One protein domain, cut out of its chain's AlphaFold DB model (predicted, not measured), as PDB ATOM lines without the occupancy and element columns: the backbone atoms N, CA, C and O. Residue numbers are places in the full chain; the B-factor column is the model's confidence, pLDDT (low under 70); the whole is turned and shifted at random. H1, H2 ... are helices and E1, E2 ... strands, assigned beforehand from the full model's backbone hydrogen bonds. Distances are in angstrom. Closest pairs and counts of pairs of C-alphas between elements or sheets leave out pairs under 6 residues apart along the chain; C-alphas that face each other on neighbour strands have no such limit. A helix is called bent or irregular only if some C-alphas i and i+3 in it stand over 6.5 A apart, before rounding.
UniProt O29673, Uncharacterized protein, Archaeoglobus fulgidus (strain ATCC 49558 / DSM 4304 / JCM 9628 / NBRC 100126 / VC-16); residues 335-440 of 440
ATOM      1  N   SER A 335     277.149 191.996 184.414       94.56
ATOM      2  CA  SER A 335     277.764 192.622 185.584       94.56
ATOM      3  C   SER A 335     278.597 191.621 186.377       94.56
ATOM      4  O   SER A 335     278.306 190.424 186.416       94.56
ATOM      5  N   VAL A 336     279.667 192.122 186.996       95.75
ATOM      6  CA  VAL A 336     280.455 191.362 187.971       95.75
ATOM      7  C   VAL A 336     279.759 191.467 189.320       95.75
ATOM      8  O   VAL A 336     279.305 192.542 189.704       95.75
ATOM      9  N   ILE A 337     279.661 190.343 190.020       94.44
ATOM     10  CA  ILE A 337     278.997 190.265 191.315       94.44
ATOM     11  C   ILE A 337     280.023 190.384 192.439       94.44
ATOM     12  O   ILE A 337     281.014 189.650 192.465       94.44
ATOM     13  N   ASP A 338     279.733 191.251 193.409       90.12
ATOM     14  CA  ASP A 338     280.523 191.419 194.639       90.12
ATOM     15  C   ASP A 338     279.950 190.623 195.825       90.12
ATOM     16  O   ASP A 338     280.693 190.173 196.695       90.12
ATOM     17  N   GLU A 339     278.634 190.390 195.847       90.44
ATOM     18  CA  GLU A 339     277.956 189.588 196.873       90.44
ATOM     19  C   GLU A 339     278.233 188.085 196.683       90.44
ATOM     20  O   GLU A 339     278.331 187.583 195.562       90.44
ATOM     21  N   ARG A 340     278.362 187.329 197.773       94.12
ATOM     22  CA  ARG A 340     278.531 185.869 197.725       94.12
ATOM     23  C   ARG A 340     277.403 185.200 198.479       94.12
ATOM     24  O   ARG A 340     276.975 185.710 199.510       94.12
ATOM     25  N   SER A 341     276.950 184.053 197.982       95.88
ATOM     26  CA  SER A 341     275.946 183.275 198.700       95.88
ATOM     27  C   SER A 341     276.489 182.794 200.038       95.88
ATOM     28  O   SER A 341     277.591 182.238 200.116       95.88
ATOM     29  N   ASP A 342     275.678 182.949 201.083       96.50
ATOM     30  CA  ASP A 342     275.933 182.280 202.347       96.50
ATOM     31  C   ASP A 342     275.938 180.757 202.138       96.50
ATOM     32  O   ASP A 342     275.085 180.186 201.449       96.50
ATOM     33  N   VAL A 343     276.932 180.085 202.723       96.44
ATOM     34  CA  VAL A 343     277.132 178.650 202.502       96.44
ATOM     35  C   VAL A 343     276.001 177.824 203.109       96.44
ATOM     36  O   VAL A 343     275.631 176.798 202.540       96.44
ATOM     37  N   LEU A 344     275.421 178.257 204.233       97.12
ATOM     38  CA  LEU A 344     274.329 177.541 204.878       97.12
ATOM     39  C   LEU A 344     273.038 177.702 204.073       97.12
ATOM     40  O   LEU A 344     272.383 176.700 203.805       97.12
ATOM     41  N   GLN A 345     272.710 178.913 203.621       97.50
ATOM     42  CA  GLN A 345     271.581 179.156 202.714       97.50
ATOM     43  C   GLN A 345     271.716 178.348 201.419       97.50
ATOM     44  O   GLN A 345     270.774 177.679 200.989       97.50
ATOM     45  N   PHE A 346     272.912 178.341 200.823       97.50
ATOM     46  CA  PHE A 346     273.179 177.541 199.634       97.50
ATOM     47  C   PHE A 346     273.003 176.045 199.900       97.50
ATOM     48  O   PHE A 346     272.379 175.367 199.092       97.50
ATOM     49  N   VAL A 347     273.491 175.518 201.029       97.38
ATOM     50  CA  VAL A 347     273.266 174.113 201.407       97.38
ATOM     51  C   VAL A 347     271.781 173.839 201.608       97.38
ATOM     52  O   VAL A 347     271.270 172.870 201.057       97.38
ATOM     53  N   LEU A 348     271.067 174.690 202.344       97.56
ATOM     54  CA  LEU A 348     269.634 174.534 202.580       97.56
ATOM     55  C   LEU A 348     268.848 174.460 201.265       97.56
ATOM     56  O   LEU A 348     267.909 173.674 201.171       97.56
ATOM     57  N   TYR A 349     269.267 175.196 200.235       97.38
ATOM     58  CA  TYR A 349     268.701 175.092 198.894       97.38
ATOM     59  C   TYR A 349     269.209 173.858 198.110       97.38
ATOM     60  O   TYR A 349     268.429 173.003 197.697       97.38
ATOM     61  N   ALA A 350     270.517 173.738 197.896       96.62
ATOM     62  CA  ALA A 350     271.126 172.821 196.928       96.62
ATOM     63  C   ALA A 350     271.472 171.430 197.492       96.62
ATOM     64  O   ALA A 350     272.050 170.613 196.772       96.62
ATOM     65  N   PHE A 351     271.154 171.135 198.759       95.94
ATOM     66  CA  PHE A 351     271.532 169.876 199.408       95.94
ATOM     67  C   PHE A 351     271.149 168.645 198.585       95.94
ATOM     68  O   PHE A 351     271.997 167.788 198.361       95.94
ATOM     69  N   THR A 352     269.901 168.559 198.120       94.12
ATOM     70  CA  THR A 352     269.383 167.390 197.395       94.12
ATOM     71  C   THR A 352     270.202 167.071 196.133       94.12
ATOM     72  O   THR A 352     270.759 165.968 196.075       94.12
ATOM     73  N   PRO A 353     270.359 167.994 195.158       94.38
ATOM     74  CA  PRO A 353     271.176 167.734 193.970       94.38
ATOM     75  C   PRO A 353     272.667 167.534 194.288       94.38
ATOM     76  O   PRO A 353     273.307 166.632 193.749       94.38
ATOM     77  N   ILE A 354     273.244 168.312 195.211       94.88
ATOM     78  CA  ILE A 354     274.676 168.199 195.536       94.88
ATOM     79  C   ILE A 354     274.992 166.880 196.243       94.88
ATOM     80  O   ILE A 354     275.964 166.207 195.892       94.88
ATOM     81  N   ALA A 355     274.176 166.472 197.213       93.06
ATOM     82  CA  ALA A 355     274.350 165.202 197.903       93.06
ATOM     83  C   ALA A 355     274.208 164.022 196.933       93.06
ATOM     84  O   ALA A 355     275.023 163.097 196.986       93.06
ATOM     85  N   ALA A 356     273.232 164.072 196.016       90.62
ATOM     86  CA  ALA A 356     273.085 163.073 194.960       90.62
ATOM     87  C   ALA A 356     274.363 162.986 194.111       90.62
ATOM     88  O   ALA A 356     274.945 161.905 193.992       90.62
ATOM     89  N   SER A 357     274.870 164.122 193.631       92.06
ATOM     90  CA  SER A 357     276.130 164.193 192.889       92.06
ATOM     91  C   SER A 357     277.296 163.550 193.657       92.06
ATOM     92  O   SER A 357     277.908 162.608 193.159       92.06
ATOM     93  N   TYR A 358     277.551 163.931 194.914       91.00
ATOM     94  CA  TYR A 358     278.618 163.323 195.733       91.00
ATOM     95  C   TYR A 358     278.481 161.800 195.906       91.00
ATOM     96  O   TYR A 358     279.487 161.082 195.968       91.00
ATOM     97  N   VAL A 359     277.251 161.289 195.997       87.44
ATOM     98  CA  VAL A 359     276.989 159.849 196.099       87.44
ATOM     99  C   VAL A 359     277.272 159.142 194.771       87.44
ATOM    100  O   VAL A 359     277.882 158.067 194.784       87.44
ATOM    101  N   PHE A 360     276.883 159.734 193.637       78.69
ATOM    102  CA  PHE A 360     276.920 159.086 192.324       78.69
ATOM    103  C   PHE A 360     278.233 159.257 191.543       78.69
ATOM    104  O   PHE A 360     278.579 158.354 190.784       78.69
ATOM    105  N   THR A 361     279.028 160.316 191.752       75.94
ATOM    106  CA  THR A 361     280.328 160.503 191.057       75.94
ATOM    107  C   THR A 361     281.428 159.538 191.542       75.94
ATOM    108  O   THR A 361     282.542 159.533 191.025       75.94
ATOM    109  N   GLY A 362     281.139 158.680 192.528       64.50
ATOM    110  CA  GLY A 362     282.078 157.686 193.047       64.50
ATOM    111  C   GLY A 362     283.049 158.282 194.068       64.50
ATOM    112  O   GLY A 362     284.045 158.925 193.732       64.50
ATOM    113  N   ARG A 363     282.782 157.992 195.349       61.94
ATOM    114  CA  ARG A 363     283.407 158.612 196.536       61.94
ATOM    115  C   ARG A 363     284.933 158.760 196.481       61.94
ATOM    116  O   ARG A 363     285.455 159.731 196.999       61.94
ATOM    117  N   LYS A 364     285.681 157.835 195.869       67.88
ATOM    118  CA  LYS A 364     287.154 157.833 195.976       67.88
ATOM    119  C   LYS A 364     287.835 159.000 195.258       67.88
ATOM    120  O   LYS A 364     288.823 159.500 195.774       67.88
ATOM    121  N   HIS A 365     287.345 159.428 194.093       78.19
ATOM    122  CA  HIS A 365     288.042 160.455 193.306       78.19
ATOM    123  C   HIS A 365     287.765 161.873 193.793       78.19
ATOM    124  O   HIS A 365     288.685 162.681 193.839       78.19
ATOM    125  N   VAL A 366     286.527 162.148 194.204       86.19
ATOM    126  CA  VAL A 366     286.129 163.464 194.718       86.19
ATOM    127  C   VAL A 366     286.889 163.804 196.005       86.19
ATOM    128  O   VAL A 366     287.317 164.941 196.184       86.19
ATOM    129  N   LEU A 367     287.144 162.808 196.865       86.25
ATOM    130  CA  LEU A 367     287.864 162.999 198.129       86.25
ATOM    131  C   LEU A 367     289.296 163.530 197.947       86.25
ATOM    132  O   LEU A 367     289.765 164.286 198.793       86.25
ATOM    133  N   TYR A 368     289.972 163.201 196.839       89.38
ATOM    134  CA  TYR A 368     291.313 163.732 196.551       89.38
ATOM    135  C   TYR A 368     291.318 165.242 196.297       89.38
ATOM    136  O   TYR A 368     292.359 165.878 196.441       89.38
ATOM    137  N   PHE A 369     290.167 165.816 195.937       92.75
ATOM    138  CA  PHE A 369     290.016 167.238 195.639       92.75
ATOM    139  C   PHE A 369     289.428 168.043 196.798       92.75
ATOM    140  O   PHE A 369     289.340 169.260 196.679       92.75
ATOM    141  N   LEU A 370     289.102 167.416 197.934       92.12
ATOM    142  CA  LEU A 370     288.697 168.138 199.149       92.12
ATOM    143  C   LEU A 370     289.692 169.227 199.592       92.12
ATOM    144  O   LEU A 370     289.233 170.266 200.057       92.12
ATOM    145  N   PRO A 371     291.024 169.083 199.425       95.38
ATOM    146  CA  PRO A 371     291.946 170.172 199.747       95.38
ATOM    147  C   PRO A 371     291.699 171.461 198.946       95.38
ATOM    148  O   PRO A 371     292.068 172.530 199.424       95.38
ATOM    149  N   LEU A 372     291.051 171.397 197.769       93.44
ATOM    150  CA  LEU A 372     290.666 172.587 196.996       93.44
ATOM    151  C   LEU A 372     289.574 173.412 197.685       93.44
ATOM    152  O   LEU A 372     289.465 174.607 197.419       93.44
ATOM    153  N   SER A 373     288.789 172.803 198.577       94.19
ATOM    154  CA  SER A 373     287.694 173.477 199.272       94.19
ATOM    155  C   SER A 373     288.181 174.647 200.130       94.19
ATOM    156  O   SER A 373     287.515 175.674 200.185       94.19
ATOM    157  N   VAL A 374     289.353 174.517 200.765       94.19
ATOM    158  CA  VAL A 374     289.894 175.526 201.693       94.19
ATOM    159  C   VAL A 374     290.278 176.835 200.990       94.19
ATOM    160  O   VAL A 374     289.749 177.873 201.378       94.19
ATOM    161  N   PRO A 375     291.156 176.854 199.967       95.62
ATOM    162  CA  PRO A 375     291.519 178.106 199.305       95.62
ATOM    163  C   PRO A 375     290.346 178.720 198.531       95.62
ATOM    164  O   PRO A 375     290.226 179.941 198.479       95.62
ATOM    165  N   LEU A 376     289.464 177.900 197.949       95.94
ATOM    166  CA  LEU A 376     288.363 178.397 197.120       95.94
ATOM    167  C   LEU A 376     287.177 178.926 197.934       95.94
ATOM    168  O   LEU A 376     286.452 179.777 197.425       95.94
ATOM    169  N   TYR A 377     287.033 178.516 199.199       95.25
ATOM    170  CA  TYR A 377     286.087 179.122 200.142       95.25
ATOM    171  C   TYR A 377     286.251 180.648 200.231       95.25
ATOM    172  O   TYR A 377     285.264 181.375 200.293       95.25
ATOM    173  N   PHE A 378     287.493 181.144 200.182       94.50
ATOM    174  CA  PHE A 378     287.783 182.580 200.260       94.50
ATOM    175  C   PHE A 378     287.448 183.351 198.973       94.50
ATOM    176  O   PHE A 378     287.382 184.576 199.010       94.50
ATOM    177  N   LEU A 379     287.226 182.663 197.844       94.69
ATOM    178  CA  LEU A 379     286.729 183.284 196.609       94.69
ATOM    179  C   LEU A 379     285.198 183.323 196.574       94.69
ATOM    180  O   LEU A 379     284.600 184.324 196.178       94.69
ATOM    181  N   SER A 380     284.572 182.218 196.973       96.06
ATOM    182  CA  SER A 380     283.142 182.128 197.247       96.06
ATOM    183  C   SER A 380     282.899 180.957 198.210       96.06
ATOM    184  O   SER A 380     283.375 179.849 197.936       96.06
ATOM    185  N   PRO A 381     282.133 181.139 199.301       96.00
ATOM    186  CA  PRO A 381     281.882 180.077 200.272       96.00
ATOM    187  C   PRO A 381     281.288 178.805 199.656       96.00
ATOM    188  O   PRO A 381     281.650 177.695 200.057       96.00
ATOM    189  N   VAL A 382     280.433 178.932 198.635       96.62
ATOM    190  CA  VAL A 382     279.795 177.772 197.989       96.62
ATOM    191  C   VAL A 382     280.796 176.914 197.205       96.62
ATOM    192  O   VAL A 382     280.598 175.704 197.061       96.62
ATOM    193  N   LEU A 383     281.928 177.483 196.764       96.94
ATOM    194  CA  LEU A 383     282.982 176.730 196.075       96.94
ATOM    195  C   LEU A 383     283.638 175.678 196.964       96.94
ATOM    196  O   LEU A 383     284.151 174.692 196.435       96.94
ATOM    197  N   ALA A 384     283.576 175.821 198.290       94.94
ATOM    198  CA  ALA A 384     284.036 174.775 199.196       94.94
ATOM    199  C   ALA A 384     283.322 173.436 198.937       94.94
ATOM    200  O   ALA A 384     283.924 172.371 199.080       94.94
ATOM    201  N   LEU A 385     282.058 173.488 198.504       94.69
ATOM    202  CA  LEU A 385     281.234 172.322 198.189       94.69
ATOM    203  C   LEU A 385     281.325 171.930 196.713       94.69
ATOM    204  O   LEU A 385     281.294 170.742 196.395       94.69
ATOM    205  N   LEU A 386     281.433 172.907 195.811       96.31
ATOM    206  CA  LEU A 386     281.382 172.665 194.366       96.31
ATOM    207  C   LEU A 386     282.738 172.265 193.778       96.31
ATOM    208  O   LEU A 386     282.793 171.410 192.895       96.31
ATOM    209  N   ALA A 387     283.844 172.832 194.263       96.12
ATOM    210  CA  ALA A 387     285.156 172.655 193.647       96.12
ATOM    211  C   ALA A 387     285.651 171.197 193.588       96.12
ATOM    212  O   ALA A 387     286.166 170.807 192.534       96.12
ATOM    213  N   PRO A 388     285.470 170.354 194.627       95.19
ATOM    214  CA  PRO A 388     285.854 168.948 194.538       95.19
ATOM    215  C   PRO A 388     285.096 168.201 193.435       95.19
ATOM    216  O   PRO A 388     285.690 167.410 192.698       95.19
ATOM    217  N   LEU A 389     283.797 168.482 193.282       95.50
ATOM    218  CA  LEU A 389     282.973 167.905 192.219       95.50
ATOM    219  C   LEU A 389     283.380 168.434 190.841       95.50
ATOM    220  O   LEU A 389     283.453 167.650 189.895       95.50
ATOM    221  N   ILE A 390     283.691 169.729 190.719       95.62
ATOM    222  CA  ILE A 390     284.147 170.346 189.463       95.62
ATOM    223  C   ILE A 390     285.449 169.687 189.004       95.62
ATOM    224  O   ILE A 390     285.546 169.238 187.861       95.62
ATOM    225  N   ALA A 391     286.430 169.561 189.903       94.56
ATOM    226  CA  ALA A 391     287.715 168.938 189.602       94.56
ATOM    227  C   ALA A 391     287.564 167.455 189.230       94.56
ATOM    228  O   ALA A 391     288.125 166.999 188.228       94.56
ATOM    229  N   ALA A 392     286.754 166.705 189.985       94.31
ATOM    230  CA  ALA A 392     286.463 165.309 189.675       94.31
ATOM    231  C   ALA A 392     285.780 165.154 188.307       94.31
ATOM    232  O   ALA A 392     286.156 164.275 187.532       94.31
ATOM    233  N   SER A 393     284.836 166.041 187.982       94.25
ATOM    234  CA  SER A 393     284.116 166.036 186.706       94.25
ATOM    235  C   SER A 393     285.032 166.379 185.531       94.25
ATOM    236  O   SER A 393     284.995 165.708 184.503       94.25
ATOM    237  N   ALA A 394     285.930 167.355 185.686       93.75
ATOM    238  CA  ALA A 394     286.926 167.682 184.664       93.75
ATOM    239  C   ALA A 394     287.827 166.476 184.334       93.75
ATOM    240  O   ALA A 394     288.087 166.173 183.166       93.75
ATOM    241  N   ILE A 395     288.248 165.725 185.355       92.62
ATOM    242  CA  ILE A 395     289.024 164.490 185.168       92.62
ATOM    243  C   ILE A 395     288.171 163.383 184.551       92.62
ATOM    244  O   ILE A 395     288.667 162.630 183.713       92.62
ATOM    245  N   GLY A 396     286.903 163.271 184.943       92.12
ATOM    246  CA  GLY A 396     285.962 162.334 184.342       92.12
ATOM    247  C   GLY A 396     285.804 162.566 182.840       92.12
ATOM    248  O   GLY A 396     285.946 161.623 182.065       92.12
ATOM    249  N   ILE A 397     285.658 163.822 182.409       93.00
ATOM    250  CA  ILE A 397     285.618 164.204 180.987       93.00
ATOM    251  C   ILE A 397     286.902 163.776 180.270       93.00
ATOM    252  O   ILE A 397     286.836 163.152 179.211       93.00
ATOM    253  N   TYR A 398     288.075 164.031 180.862       91.94
ATOM    254  CA  TYR A 398     289.354 163.567 180.307       91.94
ATOM    255  C   TYR A 398     289.413 162.033 180.174       91.94
ATOM    256  O   TYR A 398     289.940 161.499 179.195       91.94
ATOM    257  N   LYS A 399     288.805 161.314 181.125       91.88
ATOM    258  CA  LYS A 399     288.637 159.852 181.120       91.88
ATOM    259  C   LYS A 399     287.470 159.357 180.258       91.88
ATOM    260  O   LYS A 399     287.186 158.162 180.277       91.88
ATOM    261  N   LYS A 400     286.855 160.235 179.461       92.62
ATOM    262  CA  LYS A 400     285.730 159.943 178.562       92.62
ATOM    263  C   LYS A 400     284.422 159.565 179.261       92.62
ATOM    264  O   LYS A 400     283.592 158.868 178.683       92.62
ATOM    265  N   ASP A 401     284.224 160.010 180.497       90.94
ATOM    266  CA  ASP A 401     282.953 159.835 181.189       90.94
ATOM    267  C   ASP A 401     281.952 160.918 180.771       90.94
ATOM    268  O   ASP A 401     282.106 162.103 181.074       90.94
ATOM    269  N   PHE A 402     280.899 160.482 180.085       91.19
ATOM    270  CA  PHE A 402     279.795 161.335 179.662       91.19
ATOM    271  C   PHE A 402     279.055 161.966 180.849       91.19
ATOM    272  O   PHE A 402     278.708 163.142 180.790       91.19
ATOM    273  N   TYR A 403     278.838 161.229 181.943       90.06
ATOM    274  CA  TYR A 403     278.068 161.751 183.078       90.06
ATOM    275  C   TYR A 403     278.807 162.895 183.776       90.06
ATOM    276  O   TYR A 403     278.180 163.874 184.174       90.06
ATOM    277  N   SER A 404     280.138 162.837 183.818       92.62
ATOM    278  CA  SER A 404     280.982 163.939 184.282       92.62
ATOM    279  C   SER A 404     280.844 165.218 183.442       92.62
ATOM    280  O   SER A 404     280.907 166.313 183.995       92.62
ATOM    281  N   ALA A 405     280.605 165.121 182.128       93.12
ATOM    282  CA  ALA A 405     280.351 166.299 181.286       93.12
ATOM    283  C   ALA A 405     279.057 167.026 181.678       93.12
ATOM    284  O   ALA A 405     278.997 168.255 181.736       93.12
ATOM    285  N   ILE A 406     278.029 166.241 181.974       92.19
ATOM    286  CA  ILE A 406     276.695 166.721 182.324       92.19
ATOM    287  C   ILE A 406     276.713 167.324 183.725       92.19
ATOM    288  O   ILE A 406     276.273 168.462 183.901       92.19
ATOM    289  N   LEU A 407     277.327 166.609 184.670       94.25
ATOM    290  CA  LEU A 407     277.582 167.063 186.031       94.25
ATOM    291  C   LEU A 407     278.339 168.398 186.036       94.25
ATOM    292  O   LEU A 407     277.889 169.351 186.668       94.25
ATOM    293  N   LEU A 408     279.425 168.519 185.262       95.50
ATOM    294  CA  LEU A 408     280.183 169.769 185.172       95.50
ATOM    295  C   LEU A 408     279.310 170.939 184.703       95.50
ATOM    296  O   LEU A 408     279.398 172.022 185.276       95.50
ATOM    297  N   SER A 409     278.437 170.736 183.712       95.56
ATOM    298  CA  SER A 409     277.536 171.800 183.247       95.56
ATOM    299  C   SER A 409     276.559 172.277 184.333       95.56
ATOM    300  O   SER A 409     276.292 173.475 184.426       95.56
ATOM    301  N   GLY A 410     276.072 171.370 185.190       95.94
ATOM    302  CA  GLY A 410     275.227 171.712 186.338       95.94
ATOM    303  C   GLY A 410     275.990 172.456 187.433       95.94
ATOM    304  O   GLY A 410     275.519 173.468 187.945       95.94
ATOM    305  N   LEU A 411     277.212 172.016 187.741       97.00
ATOM    306  CA  LEU A 411     278.073 172.674 188.731       97.00
ATOM    307  C   LEU A 411     278.465 174.089 188.299       97.00
ATOM    308  O   LEU A 411     278.494 175.005 189.122       97.00
ATOM    309  N   LEU A 412     278.730 174.289 187.005       96.56
ATOM    310  CA  LEU A 412     278.981 175.615 186.445       96.56
ATOM    311  C   LEU A 412     277.739 176.505 186.532       96.56
ATOM    312  O   LEU A 412     277.875 177.682 186.844       96.56
ATOM    313  N   ALA A 413     276.537 175.957 186.346       96.81
ATOM    314  CA  ALA A 413     275.299 176.713 186.522       96.81
ATOM    315  C   ALA A 413     275.091 177.187 187.978       96.81
ATOM    316  O   ALA A 413     274.571 178.279 188.184       96.81
ATOM    317  N   PHE A 414     275.569 176.449 188.986       96.75
ATOM    318  CA  PHE A 414     275.628 176.958 190.366       96.75
ATOM    319  C   PHE A 414     276.765 177.949 190.620       96.75
ATOM    320  O   PHE A 414     276.617 178.843 191.447       96.75
ATOM    321  N   THR A 415     277.891 177.800 189.923       96.69
ATOM    322  CA  THR A 415     279.100 178.593 190.181       96.69
ATOM    323  C   THR A 415     279.075 179.957 189.492       96.69
ATOM    324  O   THR A 415     279.526 180.940 190.065       96.69
ATOM    325  N   LEU A 416     278.571 180.041 188.259       96.12
ATOM    326  CA  LEU A 416     278.587 181.276 187.467       96.12
ATOM    327  C   LEU A 416     277.870 182.460 188.148       96.12
ATOM    328  O   LEU A 416     278.469 183.538 188.167       96.12
ATOM    329  N   PRO A 417     276.680 182.288 188.767       95.94
ATOM    330  CA  PRO A 417     275.972 183.385 189.435       95.94
ATOM    331  C   PRO A 417     276.707 183.985 190.646       95.94
ATOM    332  O   PRO A 417     276.320 185.046 191.132       95.94
ATOM    333  N   GLU A 418     277.768 183.331 191.135       95.94
ATOM    334  CA  GLU A 418     278.621 183.864 192.205       95.94
ATOM    335  C   GLU A 418     279.591 184.938 191.718       95.94
ATOM    336  O   GLU A 418     280.146 185.670 192.531       95.94
ATOM    337  N   PHE A 419     279.823 185.031 190.408       96.44
ATOM    338  CA  PHE A 419     280.832 185.924 189.837       96.44
ATOM    339  C   PHE A 419     280.268 186.839 188.757       96.44
ATOM    340  O   PHE A 419     280.731 187.969 188.616       96.44
ATOM    341  N   VAL A 420     279.287 186.361 187.994       95.75
ATOM    342  CA  VAL A 420     278.715 187.078 186.856       95.75
ATOM    343  C   VAL A 420     277.200 187.006 186.927       95.75
ATOM    344  O   VAL A 420     276.630 185.940 187.150       95.75
ATOM    345  N   ALA A 421     276.552 188.135 186.670       94.62
ATOM    346  CA  ALA A 421     275.125 188.195 186.432       94.62
ATOM    347  C   ALA A 421     274.826 188.681 185.019       94.62
ATOM    348  O   ALA A 421     275.521 189.537 184.471       94.62
ATOM    349  N   VAL A 422     273.754 188.129 184.467       92.50
ATOM    350  CA  VAL A 422     273.076 188.625 183.275       92.50
ATOM    351  C   VAL A 422     271.836 189.362 183.772       92.50
ATOM    352  O   VAL A 422     271.054 188.768 184.516       92.50
ATOM    353  N   GLU A 423     271.677 190.636 183.417       90.75
ATOM    354  CA  GLU A 423     270.668 191.592 183.919       90.75
ATOM    355  C   GLU A 423     270.716 191.834 185.439       90.75
ATOM    356  O   GLU A 423     270.940 192.941 185.913       90.75
ATOM    357  N   SER A 424     270.505 190.789 186.235       93.00
ATOM    358  CA  SER A 424     270.588 190.817 187.688       93.00
ATOM    359  C   SER A 424     271.009 189.459 188.240       93.00
ATOM    360  O   SER A 424     270.742 188.399 187.657       93.00
ATOM    361  N   ARG A 425     271.647 189.473 189.417       94.00
ATOM    362  CA  ARG A 425     272.019 188.239 190.123       94.00
ATOM    363  C   ARG A 425     270.793 187.382 190.423       94.00
ATOM    364  O   ARG A 425     270.828 186.179 190.185       94.00
ATOM    365  N   MET A 426     269.703 188.010 190.865       94.31
ATOM    366  CA  MET A 426     268.430 187.346 191.147       94.31
ATOM    367  C   MET A 426     267.935 186.528 189.944       94.31
ATOM    368  O   MET A 426     267.662 185.339 190.097       94.31
ATOM    369  N   ASN A 427     267.874 187.129 188.750       90.75
ATOM    370  CA  ASN A 427     267.409 186.440 187.540       90.75
ATOM    371  C   ASN A 427     268.378 185.347 187.086       90.75
ATOM    372  O   ASN A 427     267.952 184.270 186.663       90.75
ATOM    373  N   THR A 428     269.682 185.605 187.206       94.38
ATOM    374  CA  THR A 428     270.711 184.626 186.845       94.38
ATOM    375  C   THR A 428     270.602 183.385 187.730       94.38
ATOM    376  O   THR A 428     270.521 182.276 187.206       94.38
ATOM    377  N   VAL A 429     270.509 183.560 189.056       95.81
ATOM    378  CA  VAL A 429     270.279 182.468 190.016       95.81
ATOM    379  C   VAL A 429     268.985 181.737 189.681       95.81
ATOM    380  O   VAL A 429     269.017 180.522 189.502       95.81
ATOM    381  N   PHE A 430     267.882 182.461 189.486       94.19
ATOM    382  CA  PHE A 430     266.578 181.871 189.194       94.19
ATOM    383  C   PHE A 430     266.615 180.918 187.997       94.19
ATOM    384  O   PHE A 430     266.188 179.765 188.093       94.19
ATOM    385  N   LYS A 431     267.174 181.354 186.865       93.19
ATOM    386  CA  LYS A 431     267.205 180.510 185.666       93.19
ATOM    387  C   LYS A 431     268.283 179.426 185.755       93.19
ATOM    388  O   LYS A 431     268.028 178.289 185.355       93.19
ATOM    389  N   PHE A 432     269.467 179.731 186.287       96.31
ATOM    390  CA  PHE A 432     270.590 178.788 186.285       96.31
ATOM    391  C   PHE A 432     270.421 177.686 187.331       96.31
ATOM    392  O   PHE A 432     270.802 176.545 187.076       96.31
ATOM    393  N   TYR A 433     269.823 177.982 188.484       95.81
ATOM    394  CA  TYR A 433     269.693 177.005 189.562       95.81
ATOM    395  C   TYR A 433     268.673 175.910 189.236       95.81
ATOM    396  O   TYR A 433     268.904 174.757 189.597       95.81
ATOM    397  N   ILE A 434     267.615 176.223 188.478       94.94
ATOM    398  CA  ILE A 434     266.713 175.203 187.913       94.94
ATOM    399  C   ILE A 434     267.482 174.290 186.958       94.94
ATOM    400  O   ILE A 434     267.361 173.067 187.033       94.94
ATOM    401  N   TYR A 435     268.301 174.867 186.073       95.69
ATOM    402  CA  TYR A 435     269.126 174.082 185.157       95.69
ATOM    403  C   TYR A 435     270.089 173.172 185.928       95.69
ATOM    404  O   TYR A 435     270.174 171.984 185.628       95.69
ATOM    405  N   ALA A 436     270.776 173.702 186.944       96.00
ATOM    406  CA  ALA A 436     271.674 172.937 187.800       96.00
ATOM    407  C   ALA A 436     270.950 171.762 188.472       96.00
ATOM    408  O   ALA A 436     271.427 170.635 188.384       96.00
ATOM    409  N   TRP A 437     269.766 171.992 189.047       94.75
ATOM    410  CA  TRP A 437     268.969 170.946 189.699       94.75
ATOM    411  C   TRP A 437     268.667 169.759 188.778       94.75
ATOM    412  O   TRP A 437     268.669 168.616 189.218       94.75
ATOM    413  N   LEU A 438     268.420 170.009 187.490       93.31
ATOM    414  CA  LEU A 438     268.131 168.950 186.517       93.31
ATOM    415  C   LEU A 438     269.373 168.150 186.091       93.31
ATOM    416  O   LEU A 438     269.228 167.067 185.524       93.31
ATOM    417  N   ARG A 439     270.581 168.696 186.274       90.38
ATOM    418  CA  ARG A 439     271.846 168.096 185.807       90.38
ATOM    419  C   ARG A 439     272.600 167.318 186.880       90.38
ATOM    420  O   ARG A 439     273.357 166.415 186.523       90.38
ATOM    421  N   LEU A 440     272.448 167.735 188.131       89.94
ATOM    422  CA  LEU A 440     273.122 167.206 189.317       89.94
ATOM    423  C   LEU A 440     272.354 166.034 189.928       89.94
ATOM    424  O   LEU A 440     273.036 165.131 190.470       89.94
TER     425      LEU A 440
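This is residues 335 to 440 of the 440 residues of an uncharacterized protein of Archaeoglobus fulgidus (strain ATCC 49558 / DSM 4304 / JCM 9628 / NBRC 100126 / VC-16) (UniProt O29673). Four helices form a bundle in which H5 runs through the middle, with H4 and H6 on its two sides, while H1, sharply kinked, covers this row of three and comes near each of them. H3 packs on the first part of H4, the short H2 packs on H4 by residues 388 to 392, and at the far end of the bundle from H2 the short strand E1 pairs with residues 335 to 336. The printed part has 106 residues, with six named helices and one named strand in the order H1, H2, H3, H4, H5, E1, H6, and its class is mostly helix. It is compact, with a radius of gyration of the C-alphas of 13.2 A, and rounded, spanning 36 by 26 by 24 A.

The longest helix by residues is H1, residues 343 to 360, which has a kink of 81 degrees near residue 350. H1 touches no helix, but it is near three others that form a bundle with it, a group of helices gathered side by side: H4, residues 383 to 398, H5, residues 402 to 418, and H6, residues 425 to 439. H1 and H6 are close but not clearly touching, with their closest C-alphas, those of Pro 353 and Trp 437, 5.8 A apart. The closest C-alphas of H1 and H4 are those of Tyr 358 and Leu 389, 7.2 A apart, and those of H1 and H5 are Ser 357 and Leu 407, 7.6 A apart. H5 and H6 touch at Gly 410 and Ala 436, their closest C-alphas, 4.0 A apart, and run opposite ways at a shallow tilt of 16 degrees. H4 and H5 form a helical hairpin and touch, with the C-alphas of Ser 393 and Ser 404 closest at 4.5 A; they run opposite ways at a shallow tilt of 33 degrees, only just short of steep. H4 and H6 are apart. H4 is the hub, touching three helices. One is H3, residues 370 to 377, which touches residues 383 to 388 of H4 alone, with the C-alphas of Ser 373 and Ala 384 closest at 3.9 A, at a steep tilt of 53 degrees, opposite ways. Another is H2, residues 363 to 367, which touches residues 388 to 392 of H4 alone, with the C-alphas of Val 366 and Ala 392 closest at 5.4 A. The strand E1, residues 420 to 422, pairs with no named strand, but its residues 420 to 421 pair antiparallel with residues 335 to 336. O i to N i+4 pairs within hydrogen-bond range number 12 of 14 in H1, 0 of 1 in H2, 2 of 4 in H3, 10 of 12 in H4, 11 of 13 in H5 and 9 of 11 in H6; in H2, 0 of 2 O i to N i+3 pairs are within range.

H1 begins at C-alpha 343, (277.132, 178.650, 202.502), and is 22.1 A long; it is irregular, with C-alphas 349 and 352 7.9 A apart. H4, 21.5 A long, is only just irregular, with C-alphas 385 and 388 6.8 A apart. H5, 25.8 A long, is only just irregular, with C-alphas 414 and 417 6.50 A apart. H3 is 11.3 A long, H2 6.5 A and E1 6.9 A. H6 is 20.6 A long and ends at C-alpha 439, (271.846, 168.096, 185.807).

The two C-alphas farthest apart are those of Lys 364 and Glu 423, 39.5 A. The printed part has no cut, and the links between its named elements are tight. It ends at Leu 440, the chain's last residue. The mean pLDDT of the printed part is 92.9, and residues 362 to 364 are under 70.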